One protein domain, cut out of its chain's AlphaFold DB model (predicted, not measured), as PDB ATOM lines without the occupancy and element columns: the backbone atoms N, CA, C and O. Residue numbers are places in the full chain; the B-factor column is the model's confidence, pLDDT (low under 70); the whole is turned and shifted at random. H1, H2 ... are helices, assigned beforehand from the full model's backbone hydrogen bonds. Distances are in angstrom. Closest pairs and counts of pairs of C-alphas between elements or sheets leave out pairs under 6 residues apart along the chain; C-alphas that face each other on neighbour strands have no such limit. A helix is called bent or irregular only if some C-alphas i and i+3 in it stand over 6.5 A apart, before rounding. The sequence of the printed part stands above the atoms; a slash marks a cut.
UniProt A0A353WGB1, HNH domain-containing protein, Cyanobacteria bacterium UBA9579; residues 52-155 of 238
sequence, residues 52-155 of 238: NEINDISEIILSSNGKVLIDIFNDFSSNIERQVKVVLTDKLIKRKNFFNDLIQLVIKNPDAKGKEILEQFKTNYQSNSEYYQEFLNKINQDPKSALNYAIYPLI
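This is residues 52 to 155 of the 238 residues of the protein "HNH domain-containing protein" of Cyanobacteria bacterium UBA9579 (UniProt A0A353WGB1). A long hairpin of two helices, H2 and H3, has four shorter helices packed over one side; these four, H1, H4, H5 and H6, touch in a ring. The 104 printed residues hold six named helices, H1 to H6, and no named strand: all helix, mostly crossed. The whole is compact, radius of gyration of the C-alphas 12.6 A, spanning 36 by 28 by 26 A.

H1, residues 52 to 63, touches H6, residues 143 to 154, at a steep tilt of 46 degrees; the closest C-alphas, Ser 58 and Lys 144, are 5.7 A apart. H2, residues 66 to 84, and H3, residues 90 to 108, form a hairpin at a shallow tilt of 17 degrees, opposite ways; C-alphas of Ser 77 and Lys 96 are closest, 5.1 A. H4, residues 114 to 124, touches H3 with Leu 105 and Ile 117 closest, their C-alphas 6.4 A apart. H5, residues 130 to 141, and H6 form another hairpin, C-alphas of Lys 138 and Ala 146 closest at 4.8 A. H1 and H5 are apart. Every O i to N i+4 pair is within hydrogen-bond range in H1 to H5; in H6, 6 of 8.

H1 begins at C-alpha 52 (-16.915, 34.494, 2.159). H2 is 27.0 A long, H3 27.2 A. H6, irregular with C-alphas 150 and 153 7.5 A apart, ends at C-alpha 154 (-8.966, 31.700, -6.758).

The C-alphas farthest apart, Val 86 and Asp 111, are 36.1 A apart. The printed part has no cut, its links are tight, and no printed residue is under 70 in pLDDT.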
ATOM      1  N   ASN A  52     -16.105  35.240   1.198       91.75
ATOM      2  CA  ASN A  52     -16.915  34.494   2.159       91.75
ATOM      3  C   ASN A  52     -16.858  32.992   1.868       91.75
ATOM      4  O   ASN A  52     -16.543  32.222   2.766       91.75
ATOM      5  N   GLU A  53     -17.017  32.589   0.605       92.44
ATOM      6  CA  GLU A  53     -16.889  31.180   0.215       92.44
ATOM      7  C   GLU A  53     -15.493  30.623   0.525       92.44
ATOM      8  O   GLU A  53     -15.383  29.500   0.998       92.44
ATOM      9  N   ILE A  54     -14.420  31.401   0.329       92.56
ATOM     10  CA  ILE A  54     -13.066  30.976   0.721       92.56
ATOM     11  C   ILE A  54     -12.966  30.725   2.229       92.56
ATOM     12  O   ILE A  54     -12.375  29.728   2.647       92.56
ATOM     13  N   ASN A  55     -13.555  31.599   3.047       92.00
ATOM     14  CA  ASN A  55     -13.583  31.410   4.494       92.00
ATOM     15  C   ASN A  55     -14.342  30.139   4.889       92.00
ATOM     16  O   ASN A  55     -13.842  29.391   5.732       92.00
ATOM     17  N   ASP A  56     -15.494  29.895   4.268       94.00
ATOM     18  CA  ASP A  56     -16.327  28.721   4.531       94.00
ATOM     19  C   ASP A  56     -15.613  27.435   4.093       94.00
ATOM     20  O   ASP A  56     -15.544  26.463   4.846       94.00
ATOM     21  N   ILE A  57     -14.989  27.436   2.908       94.31
ATOM     22  CA  ILE A  57     -14.229  26.283   2.409       94.31
ATOM     23  C   ILE A  57     -13.046  25.969   3.330       94.31
ATOM     24  O   ILE A  57     -12.798  24.801   3.629       94.31
ATOM     25  N   SER A  58     -12.336  26.981   3.832       94.19
ATOM     26  CA  SER A  58     -11.250  26.761   4.792       94.19
ATOM     27  C   SER A  58     -11.744  26.108   6.089       94.19
ATOM     28  O   SER A  58     -11.074  25.223   6.617       94.19
ATOM     29  N   GLU A  59     -12.926  26.471   6.593       94.81
ATOM     30  CA  GLU A  59     -13.533  25.807   7.760       94.81
ATOM     31  C   GLU A  59     -13.953  24.362   7.461       94.81
ATOM     32  O   GLU A  59     -13.711  23.454   8.270       94.81
ATOM     33  N   ILE A  60     -14.517  24.126   6.273       95.31
ATOM     34  CA  ILE A  60     -14.857  22.784   5.791       95.31
ATOM     35  C   ILE A  60     -13.597  21.920   5.728       95.31
ATOM     36  O   ILE A  60     -13.598  20.809   6.254       95.31
ATOM     37  N   ILE A  61     -12.497  22.425   5.165       95.12
ATOM     38  CA  ILE A  61     -11.222  21.699   5.100       95.12
ATOM     39  C   ILE A  61     -10.744  21.336   6.504       95.12
ATOM     40  O   ILE A  61     -10.432  20.179   6.765       95.12
ATOM     41  N   LEU A  62     -10.716  22.289   7.437       95.06
ATOM     42  CA  LEU A  62     -10.195  22.034   8.783       95.06
ATOM     43  C   LEU A  62     -10.996  20.973   9.556       95.06
ATOM     44  O   LEU A  62     -10.424  20.297  10.417       95.06
ATOM     45  N   SER A  63     -12.285  20.820   9.247       94.69
ATOM     46  CA  SER A  63     -13.196  19.870   9.900       94.69
ATOM     47  C   SER A  63     -13.378  18.540   9.152       94.69
ATOM     48  O   SER A  63     -13.770  17.553   9.781       94.69
ATOM     49  N   SER A  64     -13.064  18.490   7.854       94.25
ATOM     50  CA  SER A  64     -13.219  17.314   6.986       94.25
ATOM     51  C   SER A  64     -12.087  16.296   7.144       94.25
ATOM     52  O   SER A  64     -11.016  16.614   7.660       94.25
ATOM     53  N   ASN A  65     -12.318  15.071   6.664       91.38
ATOM     54  CA  ASN A  65     -11.350  13.971   6.649       91.38
ATOM     55  C   ASN A  65     -11.255  13.304   5.263       91.38
ATOM     56  O   ASN A  65     -12.071  13.553   4.368       91.38
ATOM     57  N   GLY A  66     -10.238  12.451   5.107       88.81
ATOM     58  CA  GLY A  66     -10.126  11.453   4.047       88.81
ATOM     59  C   GLY A  66     -10.497  11.932   2.648       88.81
ATOM     60  O   GLY A  66      -9.895  12.853   2.096       88.81
ATOM     61  N   LYS A  67     -11.499  11.274   2.057       89.75
ATOM     62  CA  LYS A  67     -11.900  11.486   0.661       89.75
ATOM     63  C   LYS A  67     -12.323  12.930   0.367       89.75
ATOM     64  O   LYS A  67     -11.951  13.455  -0.675       89.75
ATOM     65  N   VAL A  68     -13.041  13.579   1.285       93.06
ATOM     66  CA  VAL A  68     -13.524  14.957   1.083       93.06
ATOM     67  C   VAL A  68     -12.349  15.920   0.905       93.06
ATOM     68  O   VAL A  68     -12.372  16.766   0.017       93.06
ATOM     69  N   LEU A  69     -11.285  15.753   1.698       92.88
ATOM     70  CA  LEU A  69     -10.070  16.560   1.563       92.88
ATOM     71  C   LEU A  69      -9.369  16.328   0.224       92.88
ATOM     72  O   LEU A  69      -8.928  17.286  -0.403       92.88
ATOM     73  N   ILE A  70      -9.278  15.070  -0.219       93.88
ATOM     74  CA  ILE A  70      -8.668  14.722  -1.510       93.88
ATOM     75  C   ILE A  70      -9.423  15.404  -2.653       93.88
ATOM     76  O   ILE A  70      -8.790  16.017  -3.511       93.88
ATOM     77  N   ASP A  71     -10.753  15.334  -2.648       94.88
ATOM     78  CA  ASP A  71     -11.585  15.932  -3.694       94.88
ATOM     79  C   ASP A  71     -11.404  17.462  -3.734       94.88
ATOM     80  O   ASP A  71     -11.136  18.022  -4.799       94.88
ATOM     81  N   ILE A  72     -11.430  18.130  -2.572       94.56
ATOM     82  CA  ILE A  72     -11.215  19.584  -2.470       94.56
ATOM     83  C   ILE A  72      -9.804  19.981  -2.933       94.56
ATOM     84  O   ILE A  72      -9.641  20.907  -3.727       94.56
ATOM     85  N   PHE A  73      -8.759  19.293  -2.462       96.31
ATOM     86  CA  PHE A  73      -7.382  19.640  -2.823       96.31
ATOM     87  C   PHE A  73      -7.072  19.360  -4.297       96.31
ATOM     88  O   PHE A  73      -6.329  20.127  -4.913       96.31
ATOM     89  N   ASN A  74      -7.658  18.311  -4.883       95.94
ATOM     90  CA  ASN A  74      -7.549  18.043  -6.318       95.94
ATOM     91  C   ASN A  74      -8.201  19.150  -7.149       95.94
ATOM     92  O   ASN A  74      -7.620  19.580  -8.152       95.94
ATOM     93  N   ASP A  75      -9.375  19.630  -6.733       95.38
ATOM     94  CA  ASP A  75     -10.046  20.739  -7.407       95.38
ATOM     95  C   ASP A  75      -9.195  22.020  -7.353       95.38
ATOM     96  O   ASP A  75      -8.918  22.638  -8.386       95.38
ATOM     97  N   PHE A  76      -8.650  22.363  -6.184       95.62
ATOM     98  CA  PHE A  76      -7.757  23.515  -6.043       95.62
ATOM     99  C   PHE A  76      -6.466  23.389  -6.850       95.62
ATOM    100  O   PHE A  76      -6.079  24.343  -7.534       95.62
ATOM    101  N   SER A  77      -5.818  22.221  -6.831       95.75
ATOM    102  CA  SER A  77      -4.622  21.959  -7.640       95.75
ATOM    103  C   SER A  77      -4.921  22.131  -9.136       95.75
ATOM    104  O   SER A  77      -4.188  22.825  -9.847       95.75
ATOM    105  N   SER A  78      -6.064  21.610  -9.597       96.06
ATOM    106  CA  SER A  78      -6.521  21.732 -10.988       96.06
ATOM    107  C   SER A  78      -6.821  23.181 -11.383       96.06
ATOM    108  O   SER A  78      -6.431  23.631 -12.464       96.06
ATOM    109  N   ASN A  79      -7.477  23.946 -10.507       94.88
ATOM    110  CA  ASN A  79      -7.768  25.360 -10.743       94.88
ATOM    111  C   ASN A  79      -6.494  26.214 -10.776       94.88
ATOM    112  O   ASN A  79      -6.349  27.066 -11.655       94.88
ATOM    113  N   ILE A  80      -5.522  25.946  -9.903       94.31
ATOM    114  CA  ILE A  80      -4.218  26.625  -9.936       94.31
ATOM    115  C   ILE A  80      -3.426  26.239 -11.187       94.31
ATOM    116  O   ILE A  80      -2.787  27.095 -11.792       94.31
ATOM    117  N   GLU A  81      -3.496  24.989 -11.642       94.88
ATOM    118  CA  GLU A  81      -2.865  24.569 -12.896       94.88
ATOM    119  C   GLU A  81      -3.421  25.328 -14.110       94.88
ATOM    120  O   GLU A  81      -2.655  25.748 -14.981       94.88
ATOM    121  N   ARG A  82      -4.735  25.586 -14.152       93.94
ATOM    122  CA  ARG A  82      -5.327  26.471 -15.172       93.94
ATOM    123  C   ARG A  82      -4.733  27.880 -15.108       93.94
ATOM    124  O   ARG A  82      -4.444  28.460 -16.153       93.94
ATOM    125  N   GLN A  83      -4.491  28.407 -13.906       92.81
ATOM    126  CA  GLN A  83      -3.849  29.712 -13.729       92.81
ATOM    127  C   GLN A  83      -2.389  29.712 -14.174       92.81
ATOM    128  O   GLN A  83      -1.999  30.630 -14.879       92.81
ATOM    129  N   VAL A  84      -1.597  28.684 -13.849       92.56
ATOM    130  CA  VAL A  84      -0.179  28.572 -14.255       92.56
ATOM    131  C   VAL A  84      -0.015  28.635 -15.777       92.56
ATOM    132  O   VAL A  84       0.950  29.218 -16.266       92.56
ATOM    133  N   LYS A  85      -0.979  28.099 -16.538       90.88
ATOM    134  CA  LYS A  85      -0.988  28.152 -18.013       90.88
ATOM    135  C   LYS A  85      -1.190  29.560 -18.588       90.88
ATOM    136  O   LYS A  85      -0.990  29.749 -19.784       90.88
ATOM    137  N   VAL A  86      -1.625  30.519 -17.768       89.00
ATOM    138  CA  VAL A  86      -1.915  31.906 -18.172       89.00
ATOM    139  C   VAL A  86      -0.977  32.893 -17.476       89.00
ATOM    140  O   VAL A  86      -0.417  33.784 -18.105       89.00
ATOM    141  N   VAL A  87      -0.793  32.718 -16.174       86.12
ATOM    142  CA  VAL A  87       0.016  33.538 -15.278       86.12
ATOM    143  C   VAL A  87       1.132  32.644 -14.745       86.12
ATOM    144  O   VAL A  87       1.033  32.053 -13.671       86.12
ATOM    145  N   LEU A  88       2.192  32.481 -15.533       87.38
ATOM    146  CA  LEU A  88       3.316  31.633 -15.152       87.38
ATOM    147  C   LEU A  88       4.156  32.335 -14.078       87.38
ATOM    148  O   LEU A  88       5.002  33.170 -14.383       87.38
ATOM    149  N   THR A  89       3.909  32.007 -12.810       88.25
ATOM    150  CA  THR A  89       4.696  32.530 -11.685       88.25
ATOM    151  C   THR A  89       5.149  31.412 -10.760       88.25
ATOM    152  O   THR A  89       4.393  30.479 -10.471       88.25
ATOM    153  N   ASP A  90       6.358  31.551 -10.212       89.69
ATOM    154  CA  ASP A  90       6.911  30.622  -9.218       89.69
ATOM    155  C   ASP A  90       5.970  30.427  -8.026       89.69
ATOM    156  O   ASP A  90       5.850  29.330  -7.481       89.69
ATOM    157  N   LYS A  91       5.261  31.489  -7.626       90.81
ATOM    158  CA  LYS A  91       4.306  31.448  -6.517       90.81
ATOM    159  C   LYS A  91       3.126  30.519  -6.811       90.81
ATOM    160  O   LYS A  91       2.727  29.771  -5.920       90.81
ATOM    161  N   LEU A  92       2.585  30.525  -8.031       92.00
ATOM    162  CA  LEU A  92       1.504  29.611  -8.422       92.00
ATOM    163  C   LEU A  92       1.985  28.163  -8.546       92.00
ATOM    164  O   LEU A  92       1.295  27.255  -8.087       92.00
ATOM    165  N   ILE A  93       3.192  27.942  -9.072       92.62
ATOM    166  CA  ILE A  93       3.791  26.599  -9.141       92.62
ATOM    167  C   ILE A  93       3.960  26.020  -7.729       92.62
ATOM    168  O   ILE A  93       3.553  24.889  -7.461       92.62
ATOM    169  N   LYS A  94       4.488  26.814  -6.790       92.25
ATOM    170  CA  LYS A  94       4.641  26.396  -5.387       92.25
ATOM    171  C   LYS A  94       3.296  26.115  -4.712       92.25
ATOM    172  O   LYS A  94       3.200  25.178  -3.931       92.25
ATOM    173  N   ARG A  95       2.238  26.865  -5.041       93.31
ATOM    174  CA  ARG A  95       0.871  26.604  -4.546       93.31
ATOM    175  C   ARG A  95       0.296  25.292  -5.063       93.31
ATOM    176  O   ARG A  95      -0.282  24.544  -4.283       93.31
ATOM    177  N   LYS A  96       0.482  24.990  -6.349       93.94
ATOM    178  CA  LYS A  96       0.085  23.697  -6.925       93.94
ATOM    179  C   LYS A  96       0.782  22.544  -6.197       93.94
ATOM    180  O   LYS A  96       0.131  21.596  -5.770       93.94
ATOM    181  N   ASN A  97       2.098  22.656  -6.015       91.69
ATOM    182  CA  ASN A  97       2.888  21.636  -5.324       91.69
ATOM    183  C   ASN A  97       2.448  21.467  -3.867       91.69
ATOM    184  O   ASN A  97       2.275  20.340  -3.423       91.69
ATOM    185  N   PHE A  98       2.159  22.569  -3.171       91.94
ATOM    186  CA  PHE A  98       1.595  22.535  -1.825       91.94
ATOM    187  C   PHE A  98       0.321  21.675  -1.740       91.94
ATOM    188  O   PHE A  98       0.243  20.792  -0.890       91.94
ATOM    189  N   PHE A  99      -0.659  21.871  -2.630       94.69
ATOM    190  CA  PHE A  99      -1.878  21.050  -2.616       94.69
ATOM    191  C   PHE A  99      -1.603  19.579  -2.939       94.69
ATOM    192  O   PHE A  99      -2.190  18.700  -2.313       94.69
ATOM    193  N   ASN A 100      -0.670  19.296  -3.852       94.38
ATOM    194  CA  ASN A 100      -0.248  17.923  -4.138       94.38
ATOM    195  C   ASN A 100       0.392  17.254  -2.914       94.38
ATOM    196  O   ASN A 100       0.091  16.095  -2.626       94.38
ATOM    197  N   ASP A 101       1.218  17.981  -2.161       93.19
ATOM    198  CA  ASP A 101       1.832  17.483  -0.929       93.19
ATOM    199  C   ASP A 101       0.769  17.197   0.145       93.19
ATOM    200  O   ASP A 101       0.818  16.151   0.800       93.19
ATOM    201  N   LEU A 102      -0.244  18.066   0.282       94.69
ATOM    202  CA  LEU A 102      -1.382  17.807   1.170       94.69
ATOM    203  C   LEU A 102      -2.158  16.550   0.761       94.69
ATOM    204  O   LEU A 102      -2.478  15.737   1.627       94.69
ATOM    205  N   ILE A 103      -2.413  16.337  -0.535       96.19
ATOM    206  CA  ILE A 103      -3.076  15.119  -1.035       96.19
ATOM    207  C   ILE A 103      -2.293  13.869  -0.613       96.19
ATOM    208  O   ILE A 103      -2.885  12.914  -0.109       96.19
ATOM    209  N   GLN A 104      -0.963  13.877  -0.752       96.19
ATOM    210  CA  GLN A 104      -0.128  12.744  -0.339       96.19
ATOM    211  C   GLN A 104      -0.183  12.489   1.172       96.19
ATOM    212  O   GLN A 104      -0.155  11.332   1.600       96.19
ATOM    213  N   LEU A 105      -0.280  13.539   1.991       95.56
ATOM    214  CA  LEU A 105      -0.448  13.394   3.440       95.56
ATOM    215  C   LEU A 105      -1.817  12.816   3.804       95.56
ATOM    216  O   LEU A 105      -1.877  11.947   4.673       95.56
ATOM    217  N   VAL A 106      -2.886  13.235   3.120       96.06
ATOM    218  CA  VAL A 106      -4.232  12.676   3.333       96.06
ATOM    219  C   VAL A 106      -4.276  11.199   2.941       96.06
ATOM    220  O   VAL A 106      -4.813  10.392   3.690       96.06
ATOM    221  N   ILE A 107      -3.653  10.808   1.824       96.06
ATOM    222  CA  ILE A 107      -3.576   9.395   1.404       96.06
ATOM    223  C   ILE A 107      -2.874   8.532   2.464       96.06
ATOM    224  O   ILE A 107      -3.295   7.407   2.723       96.06
ATOM    225  N   LYS A 108      -1.815   9.056   3.095       96.06
ATOM    226  CA  LYS A 108      -1.085   8.360   4.169       96.06
ATOM    227  C   LYS A 108      -1.849   8.326   5.495       96.06
ATOM    228  O   LYS A 108      -1.565   7.468   6.323       96.06
ATOM    229  N   ASN A 109      -2.788   9.249   5.698       95.25
ATOM    230  CA  ASN A 109      -3.530   9.426   6.944       95.25
ATOM    231  C   ASN A 109      -5.023   9.671   6.649       95.25
ATOM    232  O   ASN A 109      -5.522  10.770   6.898       95.25
ATOM    233  N   PRO A 110      -5.752   8.684   6.101       94.12
ATOM    234  CA  PRO A 110      -7.115   8.895   5.605       94.12
ATOM    235  C   PRO A 110      -8.104   9.317   6.699       94.12
ATOM    236  O   PRO A 110      -9.074  10.016   6.412       94.12
ATOM    237  N   ASP A 111      -7.847   8.942   7.952       94.31
ATOM    238  CA  ASP A 111      -8.709   9.282   9.087       94.31
ATOM    239  C   ASP A 111      -8.386  10.652   9.702       94.31
ATOM    240  O   ASP A 111      -9.173  11.171  10.497       94.31
ATOM    241  N   ALA A 112      -7.247  11.251   9.335       93.88
ATOM    242  CA  ALA A 112      -6.825  12.530   9.884       93.88
ATOM    243  C   ALA A 112      -7.718  13.666   9.379       93.88
ATOM    244  O   ALA A 112      -8.099  13.736   8.202       93.88
ATOM    245  N   LYS A 113      -8.027  14.594  10.283       95.06
ATOM    246  CA  LYS A 113      -8.757  15.816   9.926       95.06
ATOM    247  C   LYS A 113      -7.842  16.809   9.223       95.06
ATOM    248  O   LYS A 113      -6.632  16.807   9.445       95.06
ATOM    249  N   GLY A 114      -8.403  17.739   8.450       93.25
ATOM    250  CA  GLY A 114      -7.601  18.736   7.728       93.25
ATOM    251  C   GLY A 114      -6.660  19.543   8.630       93.25
ATOM    252  O   GLY A 114      -5.522  19.809   8.247       93.25
ATOM    253  N   LYS A 115      -7.071  19.854   9.869       94.00
ATOM    254  CA  LYS A 115      -6.180  20.488  10.855       94.00
ATOM    255  C   LYS A 115      -4.954  19.626  11.187       94.00
ATOM    256  O   LYS A 115      -3.844  20.142  11.235       94.00
ATOM    257  N   GLU A 116      -5.141  18.326  11.393       94.50
ATOM    258  CA  GLU A 116      -4.047  17.387  11.679       94.50
ATOM    259  C   GLU A 116      -3.135  17.222  10.462       94.50
ATOM    260  O   GLU A 116      -1.917  17.197  10.610       94.50
ATOM    261  N   ILE A 117      -3.704  17.198   9.253       95.75
ATOM    262  CA  ILE A 117      -2.944  17.172   7.997       95.75
ATOM    263  C   ILE A 117      -2.037  18.402   7.864       95.75
ATOM    264  O   ILE A 117      -0.872  18.258   7.494       95.75
ATOM    265  N   LEU A 118      -2.522  19.601   8.206       93.69
ATOM    266  CA  LEU A 118      -1.703  20.822   8.189       93.69
ATOM    267  C   LEU A 118      -0.592  20.797   9.248       93.69
ATOM    268  O   LEU A 118       0.529  21.223   8.967       93.69
ATOM    269  N   GLU A 119      -0.864  20.262  10.440       92.38
ATOM    270  CA  GLU A 119       0.161  20.074  11.475       92.38
ATOM    271  C   GLU A 119       1.229  19.056  11.045       92.38
ATOM    272  O   GLU A 119       2.424  19.283  11.238       92.38
ATOM    273  N   GLN A 120       0.828  17.962  10.392       92.50
ATOM    274  CA  GLN A 120       1.769  16.999   9.820       92.50
ATOM    275  C   GLN A 120       2.588  17.608   8.682       92.50
ATOM    276  O   GLN A 120       3.796  17.383   8.616       92.50
ATOM    277  N   PHE A 121       1.958  18.400   7.807       92.19
ATOM    278  CA  PHE A 121       2.663  19.134   6.759       92.19
ATOM    279  C   PHE A 121       3.744  20.022   7.374       92.19
ATOM    280  O   PHE A 121       4.896  19.949   6.960       92.19
ATOM    281  N   LYS A 122       3.409  20.779   8.425       90.12
ATOM    282  CA  LYS A 122       4.375  21.620   9.140       90.12
ATOM    283  C   LYS A 122       5.572  20.826   9.668       90.12
ATOM    284  O   LYS A 122       6.705  21.261   9.495       90.12
ATOM    285  N   THR A 123       5.333  19.686  10.312       87.69
ATOM    286  CA  THR A 123       6.408  18.872  10.906       87.69
ATOM    287  C   THR A 123       7.293  18.206   9.852       87.69
ATOM    288  O   THR A 123       8.506  18.107  10.029       87.69
ATOM    289  N   ASN A 124       6.697  17.756   8.747       84.94
ATOM    290  CA  ASN A 124       7.390  16.974   7.725       84.94
ATOM    291  C   ASN A 124       8.082  17.844   6.670       84.94
ATOM    292  O   ASN A 124       8.976  17.364   5.972       84.94
ATOM    293  N   TYR A 125       7.661  19.099   6.517       85.62
ATOM    294  CA  TYR A 125       8.122  19.951   5.433       85.62
ATOM    295  C   TYR A 125       9.262  20.869   5.873       85.62
ATOM    296  O   TYR A 125       9.079  21.805   6.648       85.62
ATOM    297  N   GLN A 126      10.449  20.637   5.313       78.19
ATOM    298  CA  GLN A 126      11.596  21.530   5.443       78.19
ATOM    299  C   GLN A 126      11.921  22.128   4.076       78.19
ATOM    300  O   GLN A 126      12.224  21.410   3.125       78.19
ATOM    301  N   SER A 127      11.847  23.453   3.960       78.69
ATOM    302  CA  SER A 127      12.170  24.154   2.717       78.69
ATOM    303  C   SER A 127      12.787  25.510   2.997       78.69
ATOM    304  O   SER A 127      12.269  26.276   3.801       78.69
ATOM    305  N   ASN A 128      13.843  25.851   2.264       80.88
ATOM    306  CA  ASN A 128      14.451  27.184   2.313       80.88
ATOM    307  C   ASN A 128      13.698  28.214   1.450       80.88
ATOM    308  O   ASN A 128      14.121  29.361   1.339       80.88
ATOM    309  N   SER A 129      12.595  27.827   0.801       85.31
ATOM    310  CA  SER A 129      11.801  28.753  -0.007       85.31
ATOM    311  C   SER A 129      11.028  29.720   0.884       85.31
ATOM    312  O   SER A 129      10.148  29.298   1.632       85.31
ATOM    313  N   GLU A 130      11.254  31.019   0.687       86.88
ATOM    314  CA  GLU A 130      10.536  32.113   1.358       86.88
ATOM    315  C   GLU A 130       9.012  31.921   1.341       86.88
ATOM    316  O   GLU A 130       8.361  32.031   2.373       86.88
ATOM    317  N   TYR A 131       8.445  31.514   0.200       84.94
ATOM    318  CA  TYR A 131       7.012  31.219   0.081       84.94
ATOM    319  C   TYR A 131       6.519  30.157   1.080       84.94
ATOM    320  O   TYR A 131       5.458  30.313   1.681       84.94
ATOM    321  N   TYR A 132       7.274  29.068   1.256       86.31
ATOM    322  CA  TYR A 132       6.879  28.001   2.172       86.31
ATOM    323  C   TYR A 132       7.098  28.424   3.621       86.31
ATOM    324  O   TYR A 132       6.278  28.093   4.465       86.31
ATOM    325  N   GLN A 133       8.132  29.218   3.902       89.00
ATOM    326  CA  GLN A 133       8.326  29.811   5.225       89.00
ATOM    327  C   GLN A 133       7.174  30.750   5.600       89.00
ATOM    328  O   GLN A 133       6.641  30.657   6.704       89.00
ATOM    329  N   GLU A 134       6.708  31.589   4.670       88.94
ATOM    330  CA  GLU A 134       5.507  32.407   4.875       88.94
ATOM    331  C   GLU A 134       4.281  31.528   5.167       88.94
ATOM    332  O   GLU A 134       3.499  31.824   6.072       88.94
ATOM    333  N   PHE A 135       4.134  30.417   4.441       88.31
ATOM    334  CA  PHE A 135       3.039  29.474   4.646       88.31
ATOM    335  C   PHE A 135       3.073  28.823   6.033       88.31
ATOM    336  O   PHE A 135       2.074  28.841   6.751       88.31
ATOM    337  N   LEU A 136       4.231  28.295   6.431       89.81
ATOM    338  CA  LEU A 136       4.450  27.670   7.738       89.81
ATOM    339  C   LEU A 136       4.204  28.668   8.877       89.81
ATOM    340  O   LEU A 136       3.545  28.332   9.862       89.81
ATOM    341  N   ASN A 137       4.646  29.918   8.712       90.44
ATOM    342  CA  ASN A 137       4.367  30.992   9.664       90.44
ATOM    343  C   ASN A 137       2.864  31.261   9.801       90.44
ATOM    344  O   ASN A 137       2.378  31.421  10.920       90.44
ATOM    345  N   LYS A 138       2.112  31.256   8.693       92.25
ATOM    346  CA  LYS A 138       0.650  31.404   8.734       92.25
ATOM    347  C   LYS A 138      -0.028  30.213   9.403       92.25
ATOM    348  O   LYS A 138      -0.922  30.448  10.204       92.25
ATOM    349  N   ILE A 139       0.415  28.974   9.152       90.31
ATOM    350  CA  ILE A 139      -0.127  27.785   9.842       90.31
ATOM    351  C   ILE A 139       0.036  27.939  11.361       90.31
ATOM    352  O   ILE A 139      -0.909  27.685  12.103       90.31
ATOM    353  N   ASN A 140       1.209  28.394  11.818       88.06
ATOM    354  CA  ASN A 140       1.500  28.590  13.243       88.06
ATOM    355  C   ASN A 140       0.631  29.661  13.910       88.06
ATOM    356  O   ASN A 140       0.375  29.576  15.107       88.06
ATOM    357  N   GLN A 141       0.215  30.678  13.158       90.88
ATOM    358  CA  GLN A 141      -0.662  31.733  13.662       90.88
ATOM    359  C   GLN A 141      -2.121  31.277  13.661       90.88
ATOM    360  O   GLN A 141      -2.813  31.389  14.669       90.88
ATOM    361  N   ASP A 142      -2.576  30.778  12.514       93.25
ATOM    362  CA  ASP A 142      -3.942  30.341  12.277       93.25
ATOM    363  C   ASP A 142      -4.001  29.454  11.010       93.25
ATOM    364  O   ASP A 142      -3.830  29.949   9.887       93.25
ATOM    365  N   PRO A 143      -4.296  28.146  11.147       92.81
ATOM    366  CA  PRO A 143      -4.452  27.235  10.014       92.81
ATOM    367  C   PRO A 143      -5.467  27.715   8.967       92.81
ATOM    368  O   PRO A 143      -5.261  27.489   7.771       92.81
ATOM    369  N   LYS A 144      -6.532  28.420   9.384       94.31
ATOM    370  CA  LYS A 144      -7.526  28.982   8.456       94.31
ATOM    371  C   LYS A 144      -6.897  30.077   7.594       94.31
ATOM    372  O   LYS A 144      -7.027  30.053   6.372       94.31
ATOM    373  N   SER A 145      -6.149  30.992   8.205       90.88
ATOM    374  CA  SER A 145      -5.397  32.034   7.496       90.88
ATOM    375  C   SER A 145      -4.369  31.467   6.513       90.88
ATOM    376  O   SER A 145      -4.176  32.036   5.434       90.88
ATOM    377  N   ALA A 146      -3.726  30.339   6.833       91.88
ATOM    378  CA  ALA A 146      -2.835  29.650   5.899       91.88
ATOM    379  C   ALA A 146      -3.591  29.115   4.673       91.88
ATOM    380  O   ALA A 146      -3.189  29.387   3.541       91.88
ATOM    381  N   LEU A 147      -4.719  28.427   4.878       93.38
ATOM    382  CA  LEU A 147      -5.563  27.937   3.781       93.38
ATOM    383  C   LEU A 147      -6.087  29.085   2.917       93.38
ATOM    384  O   LEU A 147      -5.882  29.075   1.703       93.38
ATOM    385  N   ASN A 148      -6.643  30.128   3.533       93.44
ATOM    386  CA  ASN A 148      -7.071  31.336   2.826       93.44
ATOM    387  C   ASN A 148      -5.931  31.921   1.990       93.44
ATOM    388  O   ASN A 148      -6.121  32.274   0.826       93.44
ATOM    389  N   TYR A 149      -4.718  31.977   2.551       92.19
ATOM    390  CA  TYR A 149      -3.554  32.430   1.808       92.19
ATOM    391  C   TYR A 149      -3.230  31.517   0.626       92.19
ATOM    392  O   TYR A 149      -2.936  32.068  -0.430       92.19
ATOM    393  N   ALA A 150      -3.298  30.183   0.747       92.69
ATOM    394  CA  ALA A 150      -3.070  29.220  -0.348       92.69
ATOM    395  C   ALA A 150      -4.129  29.296  -1.460       92.69
ATOM    396  O   ALA A 150      -3.786  29.133  -2.636       92.69
ATOM    397  N   ILE A 151      -5.378  29.594  -1.108       93.88
ATOM    398  CA  ILE A 151      -6.510  29.616  -2.045       93.88
ATOM    399  C   ILE A 151      -6.742  31.027  -2.620       93.88
ATOM    400  O   ILE A 151      -7.381  31.172  -3.655       93.88
ATOM    401  N   TYR A 152      -6.129  32.069  -2.040       93.44
ATOM    402  CA  TYR A 152      -6.237  33.479  -2.456       93.44
ATOM    403  C   TYR A 152      -6.243  33.752  -3.985       93.44
ATOM    404  O   TYR A 152      -7.041  34.566  -4.440       93.44
ATOM    405  N   PRO A 153      -5.424  33.082  -4.822       95.62
ATOM    406  CA  PRO A 153      -5.452  33.226  -6.276       95.62
ATOM    407  C   PRO A 153      -6.792  32.901  -6.934       95.62
ATOM    408  O   PRO A 153      -7.028  33.371  -8.045       95.62
ATOM    409  N   LEU A 154      -7.634  32.087  -6.293       94.62
ATOM    410  CA  LEU A 154      -8.966  31.700  -6.758       94.62
ATOM    411  C   LEU A 154     -10.055  32.694  -6.320       94.62
ATOM    412  O   LEU A 154     -11.220  32.493  -6.644       94.62
ATOM    413  N   ILE A 155      -9.720  33.770  -5.601       95.12
ATOM    414  CA  ILE A 155     -10.720  34.779  -5.232       95.12
ATOM    415  C   ILE A 155     -11.252  35.463  -6.493       95.12
ATOM    416  O   ILE A 155     -10.478  35.890  -7.352       95.12
TER     417      ILE A 155